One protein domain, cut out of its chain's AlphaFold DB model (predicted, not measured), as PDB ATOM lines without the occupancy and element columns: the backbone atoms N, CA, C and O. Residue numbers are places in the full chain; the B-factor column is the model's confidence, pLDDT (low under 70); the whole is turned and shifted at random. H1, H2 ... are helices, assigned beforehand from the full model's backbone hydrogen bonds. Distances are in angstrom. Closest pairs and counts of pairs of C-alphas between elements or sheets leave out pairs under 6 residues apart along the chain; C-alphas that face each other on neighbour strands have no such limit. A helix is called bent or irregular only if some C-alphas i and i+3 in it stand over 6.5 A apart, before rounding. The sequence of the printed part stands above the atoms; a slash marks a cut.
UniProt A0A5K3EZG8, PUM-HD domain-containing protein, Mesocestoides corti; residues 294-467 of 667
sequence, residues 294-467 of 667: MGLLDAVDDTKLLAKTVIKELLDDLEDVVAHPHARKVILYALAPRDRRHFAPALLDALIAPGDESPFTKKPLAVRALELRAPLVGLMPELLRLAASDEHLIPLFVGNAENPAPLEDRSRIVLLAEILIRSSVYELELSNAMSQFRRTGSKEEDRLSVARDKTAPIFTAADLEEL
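What this domain is: This is residues 294 to 467 of the 667 residues of the protein "PUM-HD domain-containing protein" of Mesocestoides corti (UniProt A0A5K3EZG8). Mostly short helices cross one another round a core of H4 and H6, with H1, H2, H7, H10 and H12 packed about these two. H8 and H9 make a small head at one end of the longest axis and H13 lies at the other end, while H5 and H14 lie at opposite edges. The printed part has 174 residues with fourteen named helices, H1 to H14 in chain order, and no named strand: all helix. It is compact, with a radius of gyration of the C-alphas of 16.3 A and spans of 52 by 40 by 27 A.

Where its parts are: H1, residues 294 to 299, begins at C-alpha 294 (192.907, 221.589, 293.651). H2 is 303 to 316, 17.8 A long; H3 318 to 323; H4 327 to 335, 13.2 A; H5 345 to 355, 15.0 A. H6 is 365 to 373, H7 379 to 388, H8 393 to 398, H9 405 to 408 and H10 411 to 422, 16.3 A. H11 is 425 to 428, H12 430 to 436 and H13 442 to 454, 19.4 A. H14, 461 to 467, ends at C-alpha 467 (195.192, 244.598, 299.221). H2, H5 and H8 are only just irregular: C-alphas 308 and 311 are 6.52 A apart, 350 and 353 6.6 A, 395 and 398 6.6 A.

How they stand to each other: H4 and H6, the hubs, touch four helices each. Their closest C-alphas, Ala 334 and Ala 369, are 6.2 A apart. H4 touches H10 at a shallow tilt of 21 degrees, the same way, closest at Leu 332 and Leu 415, 6.2 A. H4 touches H1 at Val 330 and Met 294, 5.6 A, and H3 only at the corner. H6 touches H12 at a steep tilt of 64 degrees, closest at Ala 366 and Met 434, 5.1 A. H2 touches H6 with residues 303 to 307 alone, closest at Thr 303 and Leu 372, 6.6 A. H7 touches H10 at Leu 383 and Ile 419, 6.8 A. H8 touches H10, about perpendicular at 85 degrees, at Phe 397 and Arg 412, 5.3 A, and H9 at Phe 397 and Pro 406, 5.6 A. H5 only just touches H1, with 3 pairs of C-alphas within 8 A, closest at Ile 352 and Gly 295, 6.4 A. H11 and H14 are close but not clearly touching, at Val 425 and Leu 464, 7.1 A; H6 and H13 are near each other. Every O i to N i+4 pair is within hydrogen-bond range in H1, H3, H6, H7, H8, H10, H12 and H14, against 8 of 10 in H2, 4 of 5 in H4, 4 of 7 in H5 and 8 of 9 in H13; H9 and H11 are too short for such a pair.

The domain as a whole: The C-alphas farthest apart, Ala 401 and Asp 453, are 53.4 A apart. The printed part has no cut, and no link is long. Mean pLDDT of the printed part is 91.7; residues 453 to 456 are under 70.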
ATOM      1  N   MET A 294     191.951 220.978 294.590       98.31
ATOM      2  CA  MET A 294     192.907 221.589 293.651       98.31
ATOM      3  C   MET A 294     192.395 221.506 292.204       98.31
ATOM      4  O   MET A 294     192.439 222.495 291.475       98.31
ATOM      5  N   GLY A 295     191.837 220.362 291.798       97.75
ATOM      6  CA  GLY A 295     191.199 220.188 290.492       97.75
ATOM      7  C   GLY A 295     190.003 221.115 290.258       97.75
ATOM      8  O   GLY A 295     189.864 221.657 289.162       97.75
ATOM      9  N   LEU A 296     189.170 221.369 291.275       97.81
ATOM     10  CA  LEU A 296     188.074 222.345 291.184       97.81
ATOM     11  C   LEU A 296     188.601 223.757 290.921       97.81
ATOM     12  O   LEU A 296     188.111 224.433 290.012       97.81
ATOM     13  N   LEU A 297     189.626 224.175 291.669       97.38
ATOM     14  CA  LEU A 297     190.303 225.457 291.463       97.38
ATOM     15  C   LEU A 297     190.982 225.525 290.081       97.38
ATOM     16  O   LEU A 297     191.092 226.600 289.491       97.38
ATOM     17  N   ASP A 298     191.395 224.388 289.515       96.56
ATOM     18  CA  ASP A 298     192.014 224.320 288.190       96.56
ATOM     19  C   ASP A 298     191.019 224.262 287.015       96.56
ATOM     20  O   ASP A 298     191.318 224.760 285.926       96.56
ATOM     21  N   ALA A 299     189.818 223.718 287.190       94.50
ATOM     22  CA  ALA A 299     188.908 223.476 286.068       94.50
ATOM     23  C   ALA A 299     187.679 224.398 286.041       94.50
ATOM     24  O   ALA A 299     187.127 224.641 284.968       94.50
ATOM     25  N   VAL A 300     187.208 224.912 287.181       95.69
ATOM     26  CA  VAL A 300     185.909 225.605 287.258       95.69
ATOM     27  C   VAL A 300     186.052 227.094 286.947       95.69
ATOM     28  O   VAL A 300     186.695 227.842 287.673       95.69
ATOM     29  N   ASP A 301     185.422 227.553 285.865       92.94
ATOM     30  CA  ASP A 301     185.519 228.951 285.418       92.94
ATOM     31  C   ASP A 301     184.690 229.936 286.259       92.94
ATOM     32  O   ASP A 301     185.024 231.122 286.310       92.94
ATOM     33  N   ASP A 302     183.628 229.470 286.925       94.06
ATOM     34  CA  ASP A 302     182.786 230.288 287.807       94.06
ATOM     35  C   ASP A 302     183.440 230.445 289.192       94.06
ATOM     36  O   ASP A 302     183.182 229.693 290.135       94.06
ATOM     37  N   THR A 303     184.310 231.444 289.309       93.56
ATOM     38  CA  THR A 303     185.016 231.786 290.552       93.56
ATOM     39  C   THR A 303     184.100 232.359 291.624       93.56
ATOM     40  O   THR A 303     184.376 232.184 292.805       93.56
ATOM     41  N   LYS A 304     182.961 232.961 291.254       93.00
ATOM     42  CA  LYS A 304     181.951 233.410 292.225       93.00
ATOM     43  C   LYS A 304     181.265 232.219 292.890       93.00
ATOM     44  O   LYS A 304     180.946 232.276 294.077       93.00
ATOM     45  N   LEU A 305     181.032 231.143 292.141       94.62
ATOM     46  CA  LEU A 305     180.533 229.894 292.705       94.62
ATOM     47  C   LEU A 305     181.580 229.233 293.605       94.62
ATOM     48  O   LEU A 305     181.224 228.838 294.715       94.62
ATOM     49  N   LEU A 306     182.846 229.160 293.171       96.25
ATOM     50  CA  LEU A 306     183.949 228.670 294.013       96.25
ATOM     51  C   LEU A 306     184.056 229.477 295.312       96.25
ATOM     52  O   LEU A 306     184.171 228.884 296.380       96.25
ATOM     53  N   ALA A 307     183.927 230.805 295.234       95.31
ATOM     54  CA  ALA A 307     183.942 231.687 296.394       95.31
ATOM     55  C   ALA A 307     182.841 231.324 297.403       95.31
ATOM     56  O   ALA A 307     183.106 231.121 298.580       95.31
ATOM     57  N   LYS A 308     181.599 231.163 296.928       94.19
ATOM     58  CA  LYS A 308     180.424 230.877 297.773       94.19
ATOM     59  C   LYS A 308     180.369 229.462 298.352       94.19
ATOM     60  O   LYS A 308     179.527 229.217 299.214       94.19
ATOM     61  N   THR A 309     181.163 228.536 297.824       94.25
ATOM     62  CA  THR A 309     181.115 227.112 298.185       94.25
ATOM     63  C   THR A 309     182.427 226.687 298.827       94.25
ATOM     64  O   THR A 309     182.493 226.569 300.041       94.25
ATOM     65  N   VAL A 310     183.480 226.532 298.024       96.56
ATOM     66  CA  VAL A 310     184.790 226.051 298.468       96.56
ATOM     67  C   VAL A 310     185.482 227.079 299.359       96.56
ATOM     68  O   VAL A 310     185.824 226.766 300.489       96.56
ATOM     69  N   ILE A 311     185.684 228.308 298.871       97.12
ATOM     70  CA  ILE A 311     186.477 229.298 299.614       97.12
ATOM     71  C   ILE A 311     185.781 229.687 300.911       97.12
ATOM     72  O   ILE A 311     186.438 229.722 301.939       97.12
ATOM     73  N   LYS A 312     184.467 229.925 300.881       95.50
ATOM     74  CA  LYS A 312     183.714 230.274 302.084       95.50
ATOM     75  C   LYS A 312     183.905 229.243 303.204       95.50
ATOM     76  O   LYS A 312     184.254 229.639 304.302       95.50
ATOM     77  N   GLU A 313     183.718 227.953 302.923       96.38
ATOM     78  CA  GLU A 313     183.879 226.914 303.952       96.38
ATOM     79  C   GLU A 313     185.332 226.806 304.442       96.38
ATOM     80  O   GLU A 313     185.555 226.595 305.624       96.38
ATOM     81  N   LEU A 314     186.330 227.011 303.571       96.81
ATOM     82  CA  LEU A 314     187.732 227.077 304.009       96.81
ATOM     83  C   LEU A 314     188.030 228.305 304.880       96.81
ATOM     84  O   LEU A 314     188.945 228.250 305.691       96.81
ATOM     85  N   LEU A 315     187.319 229.419 304.672       95.75
ATOM     86  CA  LEU A 315     187.471 230.638 305.467       95.75
ATOM     87  C   LEU A 315     186.788 230.530 306.834       95.75
ATOM     88  O   LEU A 315     187.288 231.118 307.787       95.75
ATOM     89  N   ASP A 316     185.681 229.788 306.926       91.69
ATOM     90  CA  ASP A 316     184.958 229.576 308.184       91.69
ATOM     91  C   ASP A 316     185.849 228.846 309.227       91.69
ATOM     92  O   ASP A 316     185.765 229.168 310.409       91.69
ATOM     93  N   ASP A 317     186.767 227.968 308.783       92.75
ATOM     94  CA  ASP A 317     187.736 227.222 309.615       92.75
ATOM     95  C   ASP A 317     189.211 227.531 309.236       92.75
ATOM     96  O   ASP A 317     190.081 226.655 309.197       92.75
ATOM     97  N   LEU A 318     189.512 228.789 308.884       94.56
ATOM     98  CA  LEU A 318     190.774 229.159 308.219       94.56
ATOM     99  C   LEU A 318     192.045 228.807 309.005       94.56
ATOM    100  O   LEU A 318     193.048 228.421 308.400       94.56
ATOM    101  N   GLU A 319     192.032 228.962 310.328       92.50
ATOM    102  CA  GLU A 319     193.196 228.685 311.178       92.50
ATOM    103  C   GLU A 319     193.598 227.209 311.115       92.50
ATOM    104  O   GLU A 319     194.764 226.891 310.852       92.50
ATOM    105  N   ASP A 320     192.615 226.315 311.251       91.56
ATOM    106  CA  ASP A 320     192.802 224.868 311.156       91.56
ATOM    107  C   ASP A 320     193.243 224.470 309.742       91.56
ATOM    108  O   ASP A 320     194.207 223.718 309.563       91.56
ATOM    109  N   VAL A 321     192.631 225.065 308.711       94.56
ATOM    110  CA  VAL A 321     192.995 224.822 307.308       94.56
ATOM    111  C   VAL A 321     194.449 225.222 307.023       94.56
ATOM    112  O   VAL A 321     195.173 224.486 306.344       94.56
ATOM    113  N   VAL A 322     194.903 226.373 307.528       94.75
ATOM    114  CA  VAL A 322     196.293 226.844 307.385       94.75
ATOM    115  C   VAL A 322     197.262 225.932 308.139       94.75
ATOM    116  O   VAL A 322     198.353 225.628 307.638       94.75
ATOM    117  N   ALA A 323     196.868 225.471 309.327       91.69
ATOM    118  CA  ALA A 323     197.671 224.596 310.167       91.69
ATOM    119  C   ALA A 323     197.815 223.174 309.589       91.69
ATOM    120  O   ALA A 323     198.856 222.535 309.789       91.69
ATOM    121  N   HIS A 324     196.817 222.690 308.846       95.38
ATOM    122  CA  HIS A 324     196.724 221.302 308.399       95.38
ATOM    123  C   HIS A 324     197.554 220.987 307.125       95.38
ATOM    124  O   HIS A 324     197.507 221.743 306.149       95.38
ATOM    125  N   PRO A 325     198.273 219.838 307.053       93.94
ATOM    126  CA  PRO A 325     199.166 219.457 305.943       93.94
ATOM    127  C   PRO A 325     198.581 219.367 304.550       93.94
ATOM    128  O   PRO A 325     199.203 219.800 303.574       93.94
ATOM    129  N   HIS A 326     197.390 218.805 304.452       95.69
ATOM    130  CA  HIS A 326     196.689 218.662 303.187       95.69
ATOM    131  C   HIS A 326     195.860 219.906 302.849       95.69
ATOM    132  O   HIS A 326     195.991 220.436 301.744       95.69
ATOM    133  N   ALA A 327     195.112 220.452 303.813       96.88
ATOM    134  CA  ALA A 327     194.189 221.553 303.567       96.88
ATOM    135  C   ALA A 327     194.901 222.838 303.114       96.88
ATOM    136  O   ALA A 327     194.497 223.451 302.122       96.88
ATOM    137  N   ARG A 328     196.055 223.173 303.709       96.88
ATOM    138  CA  ARG A 328     196.857 224.328 303.272       96.88
ATOM    139  C   ARG A 328     197.316 224.242 301.818       96.88
ATOM    140  O   ARG A 328     197.537 225.274 301.191       96.88
ATOM    141  N   LYS A 329     197.462 223.032 301.254       97.19
ATOM    142  CA  LYS A 329     197.833 222.855 299.840       97.19
ATOM    143  C   LYS A 329     196.726 223.338 298.909       97.19
ATOM    144  O   LYS A 329     197.039 223.794 297.817       97.19
ATOM    145  N   VAL A 330     195.464 223.300 299.345       98.31
ATOM    146  CA  VAL A 330     194.328 223.863 298.599       98.31
ATOM    147  C   VAL A 330     194.447 225.387 298.529       98.31
ATOM    148  O   VAL A 330     194.353 225.955 297.442       98.31
ATOM    149  N   ILE A 331     194.761 226.043 299.655       98.06
ATOM    150  CA  ILE A 331     195.039 227.490 299.693       98.06
ATOM    151  C   ILE A 331     196.259 227.821 298.829       98.06
ATOM    152  O   ILE A 331     196.208 228.705 297.976       98.06
ATOM    153  N   LEU A 332     197.351 227.074 298.997       97.50
ATOM    154  CA  LEU A 332     198.576 227.266 298.228       97.50
ATOM    155  C   LEU A 332     198.334 227.105 296.722       97.50
ATOM    156  O   LEU A 332     198.923 227.836 295.934       97.50
ATOM    157  N   TYR A 333     197.439 226.200 296.317       98.12
ATOM    158  CA  TYR A 333     197.046 226.032 294.920       98.12
ATOM    159  C   TYR A 333     196.199 227.200 294.404       98.12
ATOM    160  O   TYR A 333     196.384 227.619 293.266       98.12
ATOM    161  N   ALA A 334     195.312 227.768 295.228       97.44
ATOM    162  CA  ALA A 334     194.582 228.988 294.878       97.44
ATOM    163  C   ALA A 334     195.533 230.187 294.685       97.44
ATOM    164  O   ALA A 334     195.327 231.013 293.794       97.44
ATOM    165  N   LEU A 335     196.598 230.268 295.491       97.12
ATOM    166  CA  LEU A 335     197.594 231.336 295.416       97.12
ATOM    167  C   LEU A 335     198.633 231.128 294.314       97.12
ATOM    168  O   LEU A 335     199.002 232.091 293.657       97.12
ATOM    169  N   ALA A 336     199.126 229.917 294.093       95.81
ATOM    170  CA  ALA A 336     200.205 229.627 293.150       95.81
ATOM    171  C   ALA A 336     199.945 228.288 292.434       95.81
ATOM    172  O   ALA A 336     200.639 227.296 292.691       95.81
ATOM    173  N   PRO A 337     198.933 228.229 291.546       96.69
ATOM    174  CA  PRO A 337     198.523 226.978 290.923       96.69
ATOM    175  C   PRO A 337     199.653 226.399 290.072       96.69
ATOM    176  O   PRO A 337     200.302 227.114 289.308       96.69
ATOM    177  N   ARG A 338     199.868 225.085 290.191       95.31
ATOM    178  CA  ARG A 338     200.885 224.315 289.444       95.31
ATOM    179  C   ARG A 338     202.339 224.781 289.621       95.31
ATOM    180  O   ARG A 338     203.201 224.387 288.837       95.31
ATOM    181  N   ASP A 339     202.651 225.570 290.651       92.81
ATOM    182  CA  ASP A 339     204.040 225.933 290.944       92.81
ATOM    183  C   ASP A 339     204.825 224.689 291.396       92.81
ATOM    184  O   ASP A 339     204.561 224.095 292.445       92.81
ATOM    185  N   ARG A 340     205.820 224.298 290.593       91.88
ATOM    186  CA  ARG A 340     206.641 223.095 290.810       91.88
ATOM    187  C   ARG A 340     207.500 223.156 292.074       91.88
ATOM    188  O   ARG A 340     208.034 222.135 292.494       91.88
ATOM    189  N   ARG A 341     207.644 224.336 292.688       90.38
ATOM    190  CA  ARG A 341     208.298 224.491 293.997       90.38
ATOM    191  C   ARG A 341     207.429 223.964 295.138       90.38
ATOM    192  O   ARG A 341     207.967 223.614 296.184       90.38
ATOM    193  N   HIS A 342     206.114 223.921 294.929       91.00
ATOM    194  CA  HIS A 342     205.116 223.554 295.936       91.00
ATOM    195  C   HIS A 342     204.509 222.176 295.674       91.00
ATOM    196  O   HIS A 342     204.193 221.444 296.610       91.00
ATOM    197  N   PHE A 343     204.362 221.811 294.400       94.06
ATOM    198  CA  PHE A 343     203.729 220.570 293.970       94.06
ATOM    199  C   PHE A 343     204.702 219.733 293.142       94.06
ATOM    200  O   PHE A 343     205.287 220.215 292.171       94.06
ATOM    201  N   ALA A 344     204.859 218.459 293.510       93.69
ATOM    202  CA  ALA A 344     205.734 217.542 292.791       93.69
ATOM    203  C   ALA A 344     205.293 217.411 291.317       93.69
ATOM    204  O   ALA A 344     204.102 217.204 291.073       93.69
ATOM    205  N   PRO A 345     206.217 217.454 290.335       93.56
ATOM    206  CA  PRO A 345     205.863 217.324 288.919       93.56
ATOM    207  C   PRO A 345     205.045 216.063 288.619       93.56
ATOM    208  O   PRO A 345     204.000 216.151 287.992       93.56
ATOM    209  N   ALA A 346     205.426 214.921 289.202       93.69
ATOM    210  CA  ALA A 346     204.695 213.664 289.039       93.69
ATOM    211  C   ALA A 346     203.229 213.730 289.516       93.69
ATOM    212  O   ALA A 346     202.372 213.066 288.941       93.69
ATOM    213  N   LEU A 347     202.923 214.528 290.549       94.06
ATOM    214  CA  LEU A 347     201.548 214.750 291.007       94.06
ATOM    215  C   LEU A 347     200.761 215.550 289.962       94.06
ATOM    216  O   LEU A 347     199.651 215.166 289.600       94.06
ATOM    217  N   LEU A 348     201.340 216.655 289.483       95.00
ATOM    218  CA  LEU A 348     200.701 217.544 288.514       95.00
ATOM    219  C   LEU A 348     200.452 216.825 287.187       95.00
ATOM    220  O   LEU A 348     199.326 216.837 286.693       95.00
ATOM    221  N   ASP A 349     201.477 216.160 286.658       93.31
ATOM    222  CA  ASP A 349     201.440 215.504 285.353       93.31
ATOM    223  C   ASP A 349     200.475 214.307 285.355       93.31
ATOM    224  O   ASP A 349     199.741 214.099 284.392       93.31
ATOM    225  N   ALA A 350     200.420 213.538 286.451       91.50
ATOM    226  CA  ALA A 350     199.565 212.354 286.529       91.50
ATOM    227  C   ALA A 350     198.111 212.647 286.931       91.50
ATOM    228  O   ALA A 350     197.231 211.857 286.588       91.50
ATOM    229  N   LEU A 351     197.848 213.707 287.708       93.88
ATOM    230  CA  LEU A 351     196.524 213.944 288.304       93.88
ATOM    231  C   LEU A 351     195.824 215.203 287.804       93.88
ATOM    232  O   LEU A 351     194.604 215.214 287.783       93.88
ATOM    233  N   ILE A 352     196.541 216.263 287.429       95.31
ATOM    234  CA  ILE A 352     195.920 217.553 287.086       95.31
ATOM    235  C   ILE A 352     195.999 217.832 285.582       95.31
ATOM    236  O   ILE A 352     194.991 218.192 284.976       95.31
ATOM    237  N   ALA A 353     197.166 217.618 284.968       93.19
ATOM    238  CA  ALA A 353     197.403 217.856 283.544       93.19
ATOM    239  C   ALA A 353     196.444 217.113 282.588       93.19
ATOM    240  O   ALA A 353     196.087 217.701 281.567       93.19
ATOM    241  N   PRO A 354     195.937 215.893 282.888       90.69
ATOM    242  CA  PRO A 354     194.966 215.234 282.008       90.69
ATOM    243  C   PRO A 354     193.662 216.030 281.811       90.69
ATOM    244  O   PRO A 354     192.947 215.812 280.836       90.69
ATOM    245  N   GLY A 355     193.365 216.982 282.703       90.56
ATOM    246  CA  GLY A 355     192.234 217.896 282.581       90.56
ATOM    247  C   GLY A 355     192.432 219.077 281.639       90.56
ATOM    248  O   GLY A 355     191.469 219.797 281.378       90.56
ATOM    249  N   ASP A 356     193.639 219.307 281.120       91.12
ATOM    250  CA  ASP A 356     193.961 220.507 280.330       91.12
ATOM    251  C   ASP A 356     193.153 220.591 279.033       91.12
ATOM    252  O   ASP A 356     192.749 221.679 278.599       91.12
ATOM    253  N   GLU A 357     192.828 219.419 278.489       85.12
ATOM    254  CA  GLU A 357     192.076 219.236 277.254       85.12
ATOM    255  C   GLU A 357     190.554 219.337 277.425       85.12
ATOM    256  O   GLU A 357     189.824 219.302 276.430       85.12
ATOM    257  N   SER A 358     190.061 219.531 278.654       87.75
ATOM    258  CA  SER A 358     188.637 219.744 278.935       87.75
ATOM    259  C   SER A 358     188.074 220.913 278.102       87.75
ATOM    260  O   SER A 358     188.629 222.019 278.128       87.75
ATOM    261  N   PRO A 359     186.934 220.734 277.406       84.75
ATOM    262  CA  PRO A 359     186.372 221.739 276.502       84.75
ATOM    263  C   PRO A 359     185.525 222.769 277.272       84.75
ATOM    264  O   PRO A 359     185.236 223.866 276.792       84.75
ATOM    265  N   PHE A 360     185.140 222.427 278.504       89.44
ATOM    266  CA  PHE A 360     184.315 223.235 279.398       89.44
ATOM    267  C   PHE A 360     185.148 224.176 280.265       89.44
ATOM    268  O   PHE A 360     184.596 224.960 281.029       89.44
ATOM    269  N   THR A 361     186.476 224.080 280.173       91.31
ATOM    270  CA  THR A 361     187.425 224.968 280.849       91.31
ATOM    271  C   THR A 361     187.964 225.944 279.822       91.31
ATOM    272  O   THR A 361     188.785 225.588 278.981       91.31
ATOM    273  N   LYS A 362     187.442 227.166 279.847       90.12
ATOM    274  CA  LYS A 362     187.706 228.207 278.850       90.12
ATOM    275  C   LYS A 362     188.563 229.331 279.417       90.12
ATOM    276  O   LYS A 362     189.253 230.007 278.663       90.12
ATOM    277  N   LYS A 363     188.544 229.542 280.735       90.69
ATOM    278  CA  LYS A 363     189.336 230.595 281.378       90.69
ATOM    279  C   LYS A 363     190.818 230.188 281.475       90.69
ATOM    280  O   LYS A 363     191.111 229.079 281.950       90.69
ATOM    281  N   PRO A 364     191.769 231.060 281.079       92.94
ATOM    282  CA  PRO A 364     193.187 230.816 281.327       92.94
ATOM    283  C   PRO A 364     193.476 230.626 282.811       92.94
ATOM    284  O   PRO A 364     192.824 231.242 283.662       92.94
ATOM    285  N   LEU A 365     194.485 229.813 283.129       94.00
ATOM    286  CA  LEU A 365     194.825 229.522 284.523       94.00
ATOM    287  C   LEU A 365     195.230 230.792 285.286       94.00
ATOM    288  O   LEU A 365     194.788 231.001 286.413       94.00
ATOM    289  N   ALA A 366     195.997 231.675 284.641       93.50
ATOM    290  CA  ALA A 366     196.432 232.948 285.209       93.50
ATOM    291  C   ALA A 366     195.269 233.875 285.596       93.50
ATOM    292  O   ALA A 366     195.254 234.406 286.703       93.50
ATOM    293  N   VAL A 367     194.270 234.031 284.718       93.69
ATOM    294  CA  VAL A 367     193.087 234.867 284.997       93.69
ATOM    295  C   VAL A 367     192.341 234.322 286.208       93.69
ATOM    296  O   VAL A 367     191.967 235.080 287.098       93.69
ATOM    297  N   ARG A 368     192.168 232.997 286.288       93.69
ATOM    298  CA  ARG A 368     191.484 232.394 287.433       93.69
ATOM    299  C   ARG A 368     192.265 232.552 288.735       93.69
ATOM    300  O   ARG A 368     191.661 232.849 289.759       93.69
ATOM    301  N   ALA A 369     193.585 232.380 288.694       94.38
ATOM    302  CA  ALA A 369     194.444 232.598 289.853       94.38
ATOM    303  C   ALA A 369     194.298 234.027 290.396       94.38
ATOM    304  O   ALA A 369     194.222 234.217 291.604       94.38
ATOM    305  N   LEU A 370     194.202 235.025 289.511       95.62
ATOM    306  CA  LEU A 370     193.974 236.415 289.905       95.62
ATOM    307  C   LEU A 370     192.571 236.643 290.471       95.62
ATOM    308  O   LEU A 370     192.439 237.248 291.530       95.62
ATOM    309  N   GLU A 371     191.531 236.106 289.831       95.06
ATOM    310  CA  GLU A 371     190.162 236.209 290.348       95.06
ATOM    311  C   GLU A 371     190.015 235.594 291.748       95.06
ATOM    312  O   GLU A 371     189.340 236.174 292.590       95.06
ATOM    313  N   LEU A 372     190.672 234.463 292.033       95.19
ATOM    314  CA  LEU A 372     190.657 233.836 293.363       95.19
ATOM    315  C   LEU A 372     191.360 234.677 294.442       95.19
ATOM    316  O   LEU A 372     191.080 234.505 295.627       95.19
ATOM    317  N   ARG A 373     192.256 235.586 294.044       95.88
ATOM    318  CA  ARG A 373     192.923 236.542 294.941       95.88
ATOM    319  C   ARG A 373     192.182 237.876 295.045       95.88
ATOM    320  O   ARG A 373     192.586 238.714 295.847       95.88
ATOM    321  N   ALA A 374     191.129 238.095 294.257       94.44
ATOM    322  CA  ALA A 374     190.355 239.329 294.304       94.44
ATOM    323  C   ALA A 374     189.669 239.504 295.670       94.44
ATOM    324  O   ALA A 374     189.166 238.516 296.220       94.44
ATOM    325  N   PRO A 375     189.568 240.738 296.202       93.44
ATOM    326  CA  PRO A 375     188.911 240.988 297.485       93.44
ATOM    327  C   PRO A 375     187.482 240.447 297.565       93.44
ATOM    328  O   PRO A 375     187.083 239.911 298.594       93.44
ATOM    329  N   LEU A 376     186.747 240.458 296.445       90.75
ATOM    330  CA  LEU A 376     185.401 239.885 296.341       90.75
ATOM    331  C   LEU A 376     185.326 238.389 296.708       90.75
ATOM    332  O   LEU A 376     184.281 237.924 297.158       90.75
ATOM    333  N   VAL A 377     186.399 237.623 296.485       92.81
ATOM    334  CA  VAL A 377     186.471 236.197 296.849       92.81
ATOM    335  C   VAL A 377     186.777 236.011 298.340       92.81
ATOM    336  O   VAL A 377     186.458 234.964 298.895       92.81
ATOM    337  N   GLY A 378     187.367 237.013 298.994       93.81
ATOM    338  CA  GLY A 378     187.679 237.015 300.426       93.81
ATOM    339  C   GLY A 378     188.970 236.286 300.810       93.81
ATOM    340  O   GLY A 378     189.555 236.609 301.836       93.81
ATOM    341  N   LEU A 379     189.483 235.376 299.971       96.69
ATOM    342  CA  LEU A 379     190.642 234.542 300.315       96.69
ATOM    343  C   LEU A 379     191.899 235.352 300.669       96.69
ATOM    344  O   LEU A 379     192.447 235.199 301.756       96.69
ATOM    345  N   MET A 380     192.376 236.206 299.757       97.56
ATOM    346  CA  MET A 380     193.607 236.975 299.988       97.56
ATOM    347  C   MET A 380     193.472 237.977 301.153       97.56
ATOM    348  O   MET A 380     194.377 238.006 301.989       97.56
ATOM    349  N   PRO A 381     192.376 238.760 301.272       97.56
ATOM    350  CA  PRO A 381     192.181 239.632 302.427       97.56
ATOM    351  C   PRO A 381     192.253 238.917 303.781       97.56
ATOM    352  O   PRO A 381     192.971 239.395 304.655       97.56
ATOM    353  N   GLU A 382     191.571 237.779 303.963       97.75
ATOM    354  CA  GLU A 382     191.587 237.069 305.255       97.75
ATOM    355  C   GLU A 382     192.965 236.486 305.585       97.75
ATOM    356  O   GLU A 382     193.436 236.597 306.715       97.75
ATOM    357  N   LEU A 383     193.673 235.949 304.588       98.25
ATOM    358  CA  LEU A 383     195.040 235.459 304.777       98.25
ATOM    359  C   LEU A 383     196.008 236.574 305.194       98.25
ATOM    360  O   LEU A 383     196.867 236.364 306.053       98.25
ATOM    361  N   LEU A 384     195.865 237.770 304.615       98.31
ATOM    362  CA  LEU A 384     196.652 238.937 305.015       98.31
ATOM    363  C   LEU A 384     196.290 239.415 306.424       98.31
ATOM    364  O   LEU A 384     197.184 239.812 307.167       98.31
ATOM    365  N   ARG A 385     195.014 239.345 306.824       97.62
ATOM    366  CA  ARG A 385     194.586 239.679 308.193       97.62
ATOM    367  C   ARG A 385     195.146 238.703 309.223       97.62
ATOM    368  O   ARG A 385     195.640 239.164 310.249       97.62
ATOM    369  N   LEU A 386     195.170 237.401 308.928       95.75
ATOM    370  CA  LEU A 386     195.856 236.415 309.772       95.75
ATOM    371  C   LEU A 386     197.349 236.734 309.912       95.75
ATOM    372  O   LEU A 386     197.878 236.746 311.021       95.75
ATOM    373  N   ALA A 387     198.026 237.052 308.806       96.19
ATOM    374  CA  ALA A 387     199.443 237.420 308.831       96.19
ATOM    375  C   ALA A 387     199.717 238.763 309.544       96.19
ATOM    376  O   ALA A 387     200.825 238.985 310.031       96.19
ATOM    377  N   ALA A 388     198.728 239.657 309.613       96.25
ATOM    378  CA  ALA A 388     198.816 240.940 310.309       96.25
ATOM    379  C   ALA A 388     198.409 240.877 311.792       96.25
ATOM    380  O   ALA A 388     198.577 241.873 312.495       96.25
ATOM    381  N   SER A 389     197.876 239.749 312.270       93.00
ATOM    382  CA  SER A 389     197.357 239.617 313.631       93.00
ATOM    383  C   SER A 389     198.432 239.201 314.639       93.00
ATOM    384  O   SER A 389     199.216 238.277 314.408       93.00
ATOM    385  N   ASP A 390     198.414 239.866 315.794       83.75
ATOM    386  CA  ASP A 390     199.249 239.587 316.966       83.75
ATOM    387  C   ASP A 390     199.043 238.172 317.505       83.75
ATOM    388  O   ASP A 390     200.000 237.525 317.922       83.75
ATOM    389  N   GLU A 391     197.804 237.691 317.447       87.31
ATOM    390  CA  GLU A 391     197.396 236.402 318.004       87.31
ATOM    391  C   GLU A 391     197.753 235.232 317.077       87.31
ATOM    392  O   GLU A 391     197.939 234.117 317.549       87.31
ATOM    393  N   HIS A 392     197.915 235.475 315.772       92.25
ATOM    394  CA  HIS A 392     197.965 234.398 314.776       92.25
ATOM    395  C   HIS A 392     199.320 234.258 314.078       92.25
ATOM    396  O   HIS A 392     199.749 233.137 313.803       92.25
ATOM    397  N   LEU A 393     200.037 235.357 313.801       93.50
ATOM    398  CA  LEU A 393     201.264 235.305 312.994       93.50
ATOM    399  C   LEU A 393     202.309 234.335 313.574       93.50
ATOM    400  O   LEU A 393     202.873 233.509 312.848       93.50
ATOM    401  N   ILE A 394     202.573 234.437 314.880       91.00
ATOM    402  CA  ILE A 394     203.569 233.591 315.543       91.00
ATOM    403  C   ILE A 394     203.045 232.158 315.717       91.00
ATOM    404  O   ILE A 394     203.736 231.254 315.241       91.00
ATOM    405  N   PRO A 395     201.860 231.915 316.313       91.00
ATOM    406  CA  PRO A 395     201.387 230.552 316.557       91.00
ATOM    407  C   PRO A 395     201.098 229.745 315.291       91.00
ATOM    408  O   PRO A 395     201.352 228.541 315.263       91.00
ATOM    409  N   LEU A 396     200.612 230.387 314.222       90.56
ATOM    410  CA  LEU A 396     200.264 229.681 312.989       90.56
ATOM    411  C   LEU A 396     201.458 229.506 312.055       90.56
ATOM    412  O   LEU A 396     201.630 228.413 311.518       90.56
ATOM    413  N   PHE A 397     202.288 230.535 311.849       93.44
ATOM    414  CA  PHE A 397     203.285 230.519 310.769       93.44
ATOM    415  C   PHE A 397     204.737 230.434 311.233       93.44
ATOM    416  O   PHE A 397     205.513 229.699 310.629       93.44
ATOM    417  N   VAL A 398     205.129 231.211 312.243       91.12
ATOM    418  CA  VAL A 398     206.553 231.442 312.564       91.12
ATOM    419  C   VAL A 398     207.090 230.472 313.610       91.12
ATOM    420  O   VAL A 398     208.210 229.975 313.476       91.12
ATOM    421  N   GLY A 399     206.292 230.207 314.640       87.75
ATOM    422  CA  GLY A 399     206.644 229.363 315.771       87.75
ATOM    423  C   GLY A 399     207.655 229.991 316.737       87.75
ATOM    424  O   GLY A 399     208.566 230.745 316.369       87.75
ATOM    425  N   ASN A 400     207.507 229.643 318.007       85.94
ATOM    426  CA  ASN A 400     208.409 229.989 319.108       85.94
ATOM    427  C   ASN A 400     208.408 228.843 320.140       85.94
ATOM    428  O   ASN A 400     207.813 227.798 319.888       85.94
ATOM    429  N   ALA A 401     209.072 229.004 321.289       83.88
ATOM    430  CA  ALA A 401     209.078 227.957 322.314       83.88
ATOM    431  C   ALA A 401     207.692 227.636 322.892       83.88
ATOM    432  O   ALA A 401     207.444 226.492 323.261       83.88
ATOM    433  N   GLU A 402     206.787 228.612 322.934       85.44
ATOM    434  CA  GLU A 402     205.408 228.415 323.395       85.44
ATOM    435  C   GLU A 402     204.538 227.726 322.331       85.44
ATOM    436  O   GLU A 402     203.649 226.948 322.662       85.44
ATOM    437  N   ASN A 403     204.828 227.968 321.049       85.00
ATOM    438  CA  ASN A 403     204.102 227.446 319.895       85.00
ATOM    439  C   ASN A 403     205.080 226.728 318.950       85.00
ATOM    440  O   ASN A 403     205.493 227.304 317.937       85.00
ATOM    441  N   PRO A 404     205.485 225.484 319.262       86.62
ATOM    442  CA  PRO A 404     206.513 224.778 318.499       86.62
ATOM    443  C   PRO A 404     206.008 224.198 317.170       86.62
ATOM    444  O   PRO A 404     206.823 223.910 316.298       86.62
ATOM    445  N   ALA A 405     204.692 224.056 316.970       83.19
ATOM    446  CA  ALA A 405     204.129 223.390 315.789       83.19
ATOM    447  C   ALA A 405     204.640 223.943 314.433       83.19
ATOM    448  O   ALA A 405     204.991 223.145 313.562       83.19
ATOM    449  N   PRO A 406     204.775 225.270 314.218       85.00
ATOM    450  CA  PRO A 406     205.345 225.793 312.971       85.00
ATOM    451  C   PRO A 406     206.855 225.553 312.809       85.00
ATOM    452  O   PRO A 406     207.371 225.651 311.697       85.00
ATOM    453  N   LEU A 407     207.577 225.246 313.894       84.06
ATOM    454  CA  LEU A 407     209.007 224.909 313.845       84.06
ATOM    455  C   LEU A 407     209.230 223.514 313.254       84.06
ATOM    456  O   LEU A 407     210.225 223.285 312.565       84.06
ATOM    457  N   GLU A 408     208.299 222.598 313.513       84.62
ATOM    458  CA  GLU A 408     208.287 221.251 312.940       84.62
ATOM    459  C   GLU A 408     207.778 221.290 311.491       84.62
ATOM    460  O   GLU A 408     208.389 220.721 310.583       84.62
ATOM    461  N   ASP A 409     206.700 222.041 311.245       86.69
ATOM    462  CA  ASP A 409     206.053 222.147 309.941       86.69
ATOM    463  C   ASP A 409     206.443 223.416 309.167       86.69
ATOM    464  O   ASP A 409     205.694 224.389 309.027       86.69
ATOM    465  N   ARG A 410     207.619 223.353 308.543       84.38
ATOM    466  CA  ARG A 410     208.186 224.444 307.729       84.38
ATOM    467  C   ARG A 410     207.325 224.867 306.541       84.38
ATOM    468  O   ARG A 410     207.547 225.932 305.964       84.38
ATOM    469  N   SER A 411     206.372 224.043 306.114       89.00
ATOM    470  CA  SER A 411     205.551 224.371 304.948       89.00
ATOM    471  C   SER A 411     204.498 225.448 305.242       89.00
ATOM    472  O   SER A 411     204.015 226.089 304.308       89.00
ATOM    473  N   ARG A 412     204.239 225.753 306.522       92.75
ATOM    474  CA  ARG A 412     203.458 226.932 306.928       92.75
ATOM    475  C   ARG A 412     204.161 228.240 306.545       92.75
ATOM    476  O   ARG A 412     203.531 229.140 305.996       92.75
ATOM    477  N   ILE A 413     205.488 228.308 306.695       92.69
ATOM    478  CA  ILE A 413     206.299 229.450 306.233       92.69
ATOM    479  C   ILE A 413     206.245 229.612 304.711       92.69
ATOM    480  O   ILE A 413     206.255 230.735 304.208       92.69
ATOM    481  N   VAL A 414     206.164 228.509 303.960       93.75
ATOM    482  CA  VAL A 414     206.017 228.571 302.498       93.75
ATOM    483  C   VAL A 414     204.695 229.236 302.118       93.75
ATOM    484  O   VAL A 414     204.684 230.083 301.226       93.75
ATOM    485  N   LEU A 415     203.606 228.908 302.821       96.44
ATOM    486  CA  LEU A 415     202.320 229.569 302.616       96.44
ATOM    487  C   LEU A 415     202.389 231.061 302.979       96.44
ATOM    488  O   LEU A 415     201.972 231.884 302.166       96.44
ATOM    489  N   LEU A 416     202.984 231.424 304.122       97.38
ATOM    490  CA  LEU A 416     203.193 232.830 304.501       97.38
ATOM    491  C   LEU A 416     203.976 233.602 303.428       97.38
ATOM    492  O   LEU A 416     203.612 234.723 303.074       97.38
ATOM    493  N   ALA A 417     205.022 232.989 302.866       96.44
ATOM    494  CA  ALA A 417     205.790 233.593 301.785       96.44
ATOM    495  C   ALA A 417     204.914 233.881 300.559       96.44
ATOM    496  O   ALA A 417     204.975 234.976 300.005       96.44
ATOM    497  N   GLU A 418     204.084 232.923 300.140       96.75
ATOM    498  CA  GLU A 418     203.185 233.122 299.002       96.75
ATOM    499  C   GLU A 418     202.090 234.152 299.299       96.75
ATOM    500  O   GLU A 418     201.785 234.945 298.417       96.75
ATOM    501  N   ILE A 419     201.556 234.226 300.522       98.06
ATOM    502  CA  ILE A 419     200.592 235.268 300.918       98.06
ATOM    503  C   ILE A 419     201.201 236.666 300.719       98.06
ATOM    504  O   ILE A 419     200.594 237.528 300.082       98.06
ATOM    505  N   LEU A 420     202.426 236.891 301.202       97.56
ATOM    506  CA  LEU A 420     203.099 238.196 301.134       97.56
ATOM    507  C   LEU A 420     203.598 238.549 299.722       97.56
ATOM    508  O   LEU A 420     203.625 239.723 299.342       97.56
ATOM    509  N   ILE A 421     203.994 237.545 298.934       96.38
ATOM    510  CA  ILE A 421     204.488 237.734 297.564       96.38
ATOM    511  C   ILE A 421     203.320 237.944 296.597       96.38
ATOM    512  O   ILE A 421     203.309 238.917 295.843       96.38
ATOM    513  N   ARG A 422     202.306 237.069 296.639       96.19
ATOM    514  CA  ARG A 422     201.177 237.068 295.690       96.19
ATOM    515  C   ARG A 422     200.165 238.184 295.918       96.19
ATOM    516  O   ARG A 422     199.300 238.364 295.067       96.19
ATOM    517  N   SER A 423     200.269 238.912 297.028       96.25
ATOM    518  CA  SER A 423     199.504 240.134 297.297       96.25
ATOM    519  C   SER A 423     200.182 241.411 296.782       96.25
ATOM    520  O   SER A 423     199.590 242.483 296.868       96.25
ATOM    521  N   SER A 424     201.417 241.337 296.268       95.12
ATOM    522  CA  SER A 424     202.100 242.507 295.698       95.12
ATOM    523  C   SER A 424     201.457 242.952 294.382       95.12
ATOM    524  O   SER A 424     201.006 242.119 293.599       95.12
ATOM    525  N   VAL A 425     201.473 244.261 294.103       92.25
ATOM    526  CA  VAL A 425     200.894 244.840 292.874       92.25
ATOM    527  C   VAL A 425     201.439 244.145 291.623       92.25
ATOM    528  O   VAL A 425     200.664 243.718 290.773       92.25
ATOM    529  N   TYR A 426     202.754 243.917 291.572       93.44
ATOM    530  CA  TYR A 426     203.420 243.204 290.481       93.44
ATOM    531  C   TYR A 426     202.858 241.791 290.244       93.44
ATOM    532  O   TYR A 426     202.645 241.386 289.104       93.44
ATOM    533  N   GLU A 427     202.581 241.026 291.302       94.44
ATOM    534  CA  GLU A 427     202.039 239.662 291.191       94.44
ATOM    535  C   GLU A 427     200.528 239.616 290.902       94.44
ATOM    536  O   GLU A 427     200.002 238.555 290.537       94.44
ATOM    537  N   LEU A 428     199.833 240.747 291.055       94.19
ATOM    538  CA  LEU A 428     198.423 240.925 290.700       94.19
ATOM    539  C   LEU A 428     198.235 241.391 289.245       94.19
ATOM    540  O   LEU A 428     197.123 241.335 288.718       94.19
ATOM    541  N   GLU A 429     199.311 241.790 288.563       92.31
ATOM    542  CA  GLU A 429     199.278 242.114 287.138       92.31
ATOM    543  C   GLU A 429     199.058 240.866 286.272       92.31
ATOM    544  O   GLU A 429     199.728 239.834 286.406       92.31
ATOM    545  N   LEU A 430     198.147 240.985 285.303       91.31
ATOM    546  CA  LEU A 430     197.794 239.885 284.407       91.31
ATOM    547  C   LEU A 430     198.973 239.409 283.547       91.31
ATOM    548  O   LEU A 430     199.147 238.204 283.374       91.31
ATOM    549  N   SER A 431     199.802 240.323 283.042       90.44
ATOM    550  CA  SER A 431     201.006 240.010 282.254       90.44
ATOM    551  C   SER A 431     201.947 239.065 283.010       90.44
ATOM    552  O   SER A 431     202.364 238.029 282.480       90.44
ATOM    553  N   ASN A 432     202.220 239.383 284.276       92.00
ATOM    554  CA  ASN A 432     203.090 238.600 285.141       92.00
ATOM    555  C   ASN A 432     202.436 237.262 285.487       92.00
ATOM    556  O   ASN A 432     203.075 236.222 285.316       92.00
ATOM    557  N   ALA A 433     201.155 237.247 285.862       92.12
ATOM    558  CA  ALA A 433     200.425 236.010 286.130       92.12
ATOM    559  C   ALA A 433     200.416 235.059 284.914       92.12
ATOM    560  O   ALA A 433     200.666 233.865 285.072       92.12
ATOM    561  N   MET A 434     200.215 235.570 283.694       90.50
ATOM    562  CA  MET A 434     200.247 234.783 282.448       90.50
ATOM    563  C   MET A 434     201.633 234.217 282.122       90.50
ATOM    564  O   MET A 434     201.743 233.219 281.408       90.50
ATOM    565  N   SER A 435     202.713 234.845 282.591       89.69
ATOM    566  CA  SER A 435     204.066 234.287 282.452       89.69
ATOM    567  C   SER A 435     204.321 233.127 283.417       89.69
ATOM    568  O   SER A 435     205.091 232.226 283.094       89.69
ATOM    569  N   GLN A 436     203.652 233.131 284.573       90.19
ATOM    570  CA  GLN A 436     203.917 232.203 285.671       90.19
ATOM    571  C   GLN A 436     202.973 230.999 285.695       90.19
ATOM    572  O   GLN A 436     203.415 229.887 285.971       90.19
ATOM    573  N   PHE A 437     201.686 231.202 285.403       92.75
ATOM    574  CA  PHE A 437     200.655 230.175 285.547       92.75
ATOM    575  C   PHE A 437     200.104 229.769 284.187       92.75
ATOM    576  O   PHE A 437     199.422 230.551 283.519       92.75
ATOM    577  N   ARG A 438     200.394 228.529 283.782       90.94
ATOM    578  CA  ARG A 438     199.949 227.957 282.509       90.94
ATOM    579  C   ARG A 438     199.583 226.489 282.662       90.94
ATOM    580  O   ARG A 438     200.155 225.774 283.484       90.94
ATOM    581  N   ARG A 439     198.637 226.058 281.834       91.38
ATOM    582  CA  ARG A 439     198.364 224.644 281.571       91.38
ATOM    583  C   ARG A 439     199.260 224.123 280.455       91.38
ATOM    584  O   ARG A 439     199.929 224.899 279.775       91.38
ATOM    585  N   THR A 440     199.272 222.810 280.295       86.31
ATOM    586  CA  THR A 440     199.885 222.146 279.146       86.31
ATOM    587  C   THR A 440     198.906 222.119 277.963       86.31
ATOM    588  O   THR A 440     197.707 222.331 278.148       86.31
ATOM    589  N   GLY A 441     199.412 221.895 276.748       78.88
ATOM    590  CA  GLY A 441     198.590 221.743 275.539       78.88
ATOM    591  C   GLY A 441     198.295 223.041 274.775       78.88
ATOM    592  O   GLY A 441     198.443 224.150 275.289       78.88
ATOM    593  N   SER A 442     197.868 222.892 273.517       75.94
ATOM    594  CA  SER A 442     197.646 224.004 272.578       75.94
ATOM    595  C   SER A 442     196.447 224.880 272.953       75.94
ATOM    596  O   SER A 442     196.473 226.089 272.742       75.94
ATOM    597  N   LYS A 443     195.420 224.306 273.597       80.56
ATOM    598  CA  LYS A 443     194.228 225.057 274.024       80.56
ATOM    599  C   LYS A 443     194.552 226.180 275.005       80.56
ATOM    600  O   LYS A 443     193.816 227.159 275.057       80.56
ATOM    601  N   GLU A 444     195.604 226.062 275.817       86.88
ATOM    602  CA  GLU A 444     195.966 227.149 276.733       86.88
ATOM    603  C   GLU A 444     196.496 228.371 275.977       86.88
ATOM    604  O   GLU A 444     196.202 229.495 276.377       86.88
ATOM    605  N   GLU A 445     197.204 228.181 274.864       83.31
ATOM    606  CA  GLU A 445     197.666 229.288 274.019       83.31
ATOM    607  C   GLU A 445     196.479 230.040 273.407       83.31
ATOM    608  O   GLU A 445     196.434 231.270 273.477       83.31
ATOM    609  N   ASP A 446     195.463 229.305 272.944       84.31
ATOM    610  CA  ASP A 446     194.203 229.872 272.450       84.31
ATOM    611  C   ASP A 446     193.434 230.620 273.552       84.31
ATOM    612  O   ASP A 446     192.897 231.707 273.340       84.31
ATOM    613  N   ARG A 447     193.384 230.075 274.775       86.94
ATOM    614  CA  ARG A 447     192.746 230.757 275.915       86.94
ATOM    615  C   ARG A 447     193.474 232.063 276.244       86.94
ATOM    616  O   ARG A 447     192.831 233.080 276.512       86.94
ATOM    617  N   LEU A 448     194.808 232.035 276.257       85.06
ATOM    618  CA  LEU A 448     195.645 233.189 276.584       85.06
ATOM    619  C   LEU A 448     195.561 234.280 275.509       85.06
ATOM    620  O   LEU A 448     195.583 235.454 275.877       85.06
ATOM    621  N   SER A 449     195.445 233.930 274.224       82.12
ATOM    622  CA  SER A 449     195.260 234.912 273.145       82.12
ATOM    623  C   SER A 449     193.924 235.643 273.290       82.12
ATOM    624  O   SER A 449     193.909 236.867 273.395       82.12
ATOM    625  N   VAL A 450     192.823 234.904 273.477       80.38
ATOM    626  CA  VAL A 450     191.484 235.477 273.707       80.38
ATOM    627  C   VAL A 450     191.451 236.394 274.932       80.38
ATOM    628  O   VAL A 450     190.733 237.396 274.939       80.38
ATOM    629  N   ALA A 451     192.207 236.065 275.981       77.88
ATOM    630  CA  ALA A 451     192.274 236.891 277.180       77.88
ATOM    631  C   ALA A 451     192.999 238.223 276.949       77.88
ATOM    632  O   ALA A 451     192.568 239.225 277.509       77.88
ATOM    633  N   ARG A 452     194.042 238.272 276.108       76.19
ATOM    634  CA  ARG A 452     194.741 239.532 275.787       76.19
ATOM    635  C   ARG A 452     193.839 240.528 275.065       76.19
ATOM    636  O   ARG A 452     193.957 241.724 275.297       76.19
ATOM    637  N   ASP A 453     192.917 240.026 274.251       67.75
ATOM    638  CA  ASP A 453     192.071 240.857 273.395       67.75
ATOM    639  C   ASP A 453     190.823 241.412 274.112       67.75
ATOM    640  O   ASP A 453     190.169 242.319 273.599       67.75
ATOM    641  N   LYS A 454     190.451 240.873 275.288       63.44
ATOM    642  CA  LYS A 454     189.141 241.125 275.934       63.44
ATOM    643  C   LYS A 454     189.169 241.755 277.332       63.44
ATOM    644  O   LYS A 454     188.113 241.868 277.955       63.44
ATOM    645  N   THR A 455     190.312 242.140 277.888       61.72
ATOM    646  CA  THR A 455     190.388 242.388 279.341       61.72
ATOM    647  C   THR A 455     189.843 243.737 279.802       61.72
ATOM    648  O   THR A 455     190.530 244.754 279.758       61.72
ATOM    649  N   ALA A 456     188.643 243.700 280.389       67.38
ATOM    650  CA  ALA A 456     188.341 244.545 281.539       67.38
ATOM    651  C   ALA A 456     189.325 244.218 282.687       67.38
ATOM    652  O   ALA A 456     189.726 243.055 282.828       67.38
ATOM    653  N   PRO A 457     189.735 245.205 283.498       79.50
ATOM    654  CA  PRO A 457     190.644 244.966 284.613       79.50
ATOM    655  C   PRO A 457     189.997 244.032 285.647       79.50
ATOM    656  O   PRO A 457     188.842 244.219 286.024       79.50
ATOM    657  N   ILE A 458     190.745 243.010 286.087       87.31
ATOM    658  CA  ILE A 458     190.285 242.038 287.101       87.31
ATOM    659  C   ILE A 458     190.104 242.723 288.459       87.31
ATOM    660  O   ILE A 458     189.156 242.424 289.180       87.31
ATOM    661  N   PHE A 459     191.014 243.643 288.784       92.88
ATOM    662  CA  PHE A 459     191.013 244.418 290.017       92.88
ATOM    663  C   PHE A 459     190.630 245.861 289.712       92.88
ATOM    664  O   PHE A 459     191.144 246.464 288.767       92.88
ATOM    665  N   THR A 460     189.753 246.430 290.529       93.56
ATOM    666  CA  THR A 460     189.525 247.874 290.558       93.56
ATOM    667  C   THR A 460     190.663 248.576 291.306       93.56
ATOM    668  O   THR A 460     191.432 247.945 292.033       93.56
ATOM    669  N   ALA A 461     190.774 249.901 291.169       93.38
ATOM    670  CA  ALA A 461     191.752 250.672 291.944       93.38
ATOM    671  C   ALA A 461     191.539 250.514 293.463       93.38
ATOM    672  O   ALA A 461     192.510 250.373 294.201       93.38
ATOM    673  N   ALA A 462     190.277 250.451 293.905       95.38
ATOM    674  CA  ALA A 462     189.925 250.227 295.305       95.38
ATOM    675  C   ALA A 462     190.357 248.834 295.797       95.38
ATOM    676  O   ALA A 462     190.858 248.711 296.911       95.38
ATOM    677  N   ASP A 463     190.229 247.800 294.955       95.56
ATOM    678  CA  ASP A 463     190.686 246.447 295.300       95.56
ATOM    679  C   ASP A 463     192.204 246.405 295.524       95.56
ATOM    680  O   ASP A 463     192.688 245.787 296.475       95.56
ATOM    681  N   LEU A 464     192.966 247.063 294.643       95.62
ATOM    682  CA  LEU A 464     194.424 247.130 294.748       95.62
ATOM    683  C   LEU A 464     194.863 247.923 295.982       95.62
ATOM    684  O   LEU A 464     195.796 247.505 296.664       95.62
ATOM    685  N   GLU A 465     194.184 249.028 296.291       95.88
ATOM    686  CA  GLU A 465     194.450 249.830 297.488       95.88
ATOM    687  C   GLU A 465     194.156 249.044 298.775       95.88
ATOM    688  O   GLU A 465     194.966 249.048 299.705       95.88
ATOM    689  N   GLU A 466     193.044 248.300 298.823       96.56
ATOM    690  CA  GLU A 466     192.720 247.446 299.966       96.56
ATOM    691  C   GLU A 466     193.791 246.370 300.187       96.56
ATOM    692  O   GLU A 466     194.289 246.218 301.309       96.56
ATOM    693  N   LEU A 467     194.168 245.640 299.132       97.06
ATOM    694  CA  LEU A 467     195.192 244.598 299.221       97.06
ATOM    695  C   LEU A 467     196.560 245.175 299.586       97.06
ATOM    696  O   LEU A 467     197.256 244.586 300.413       97.06
TER     697      LEU A 467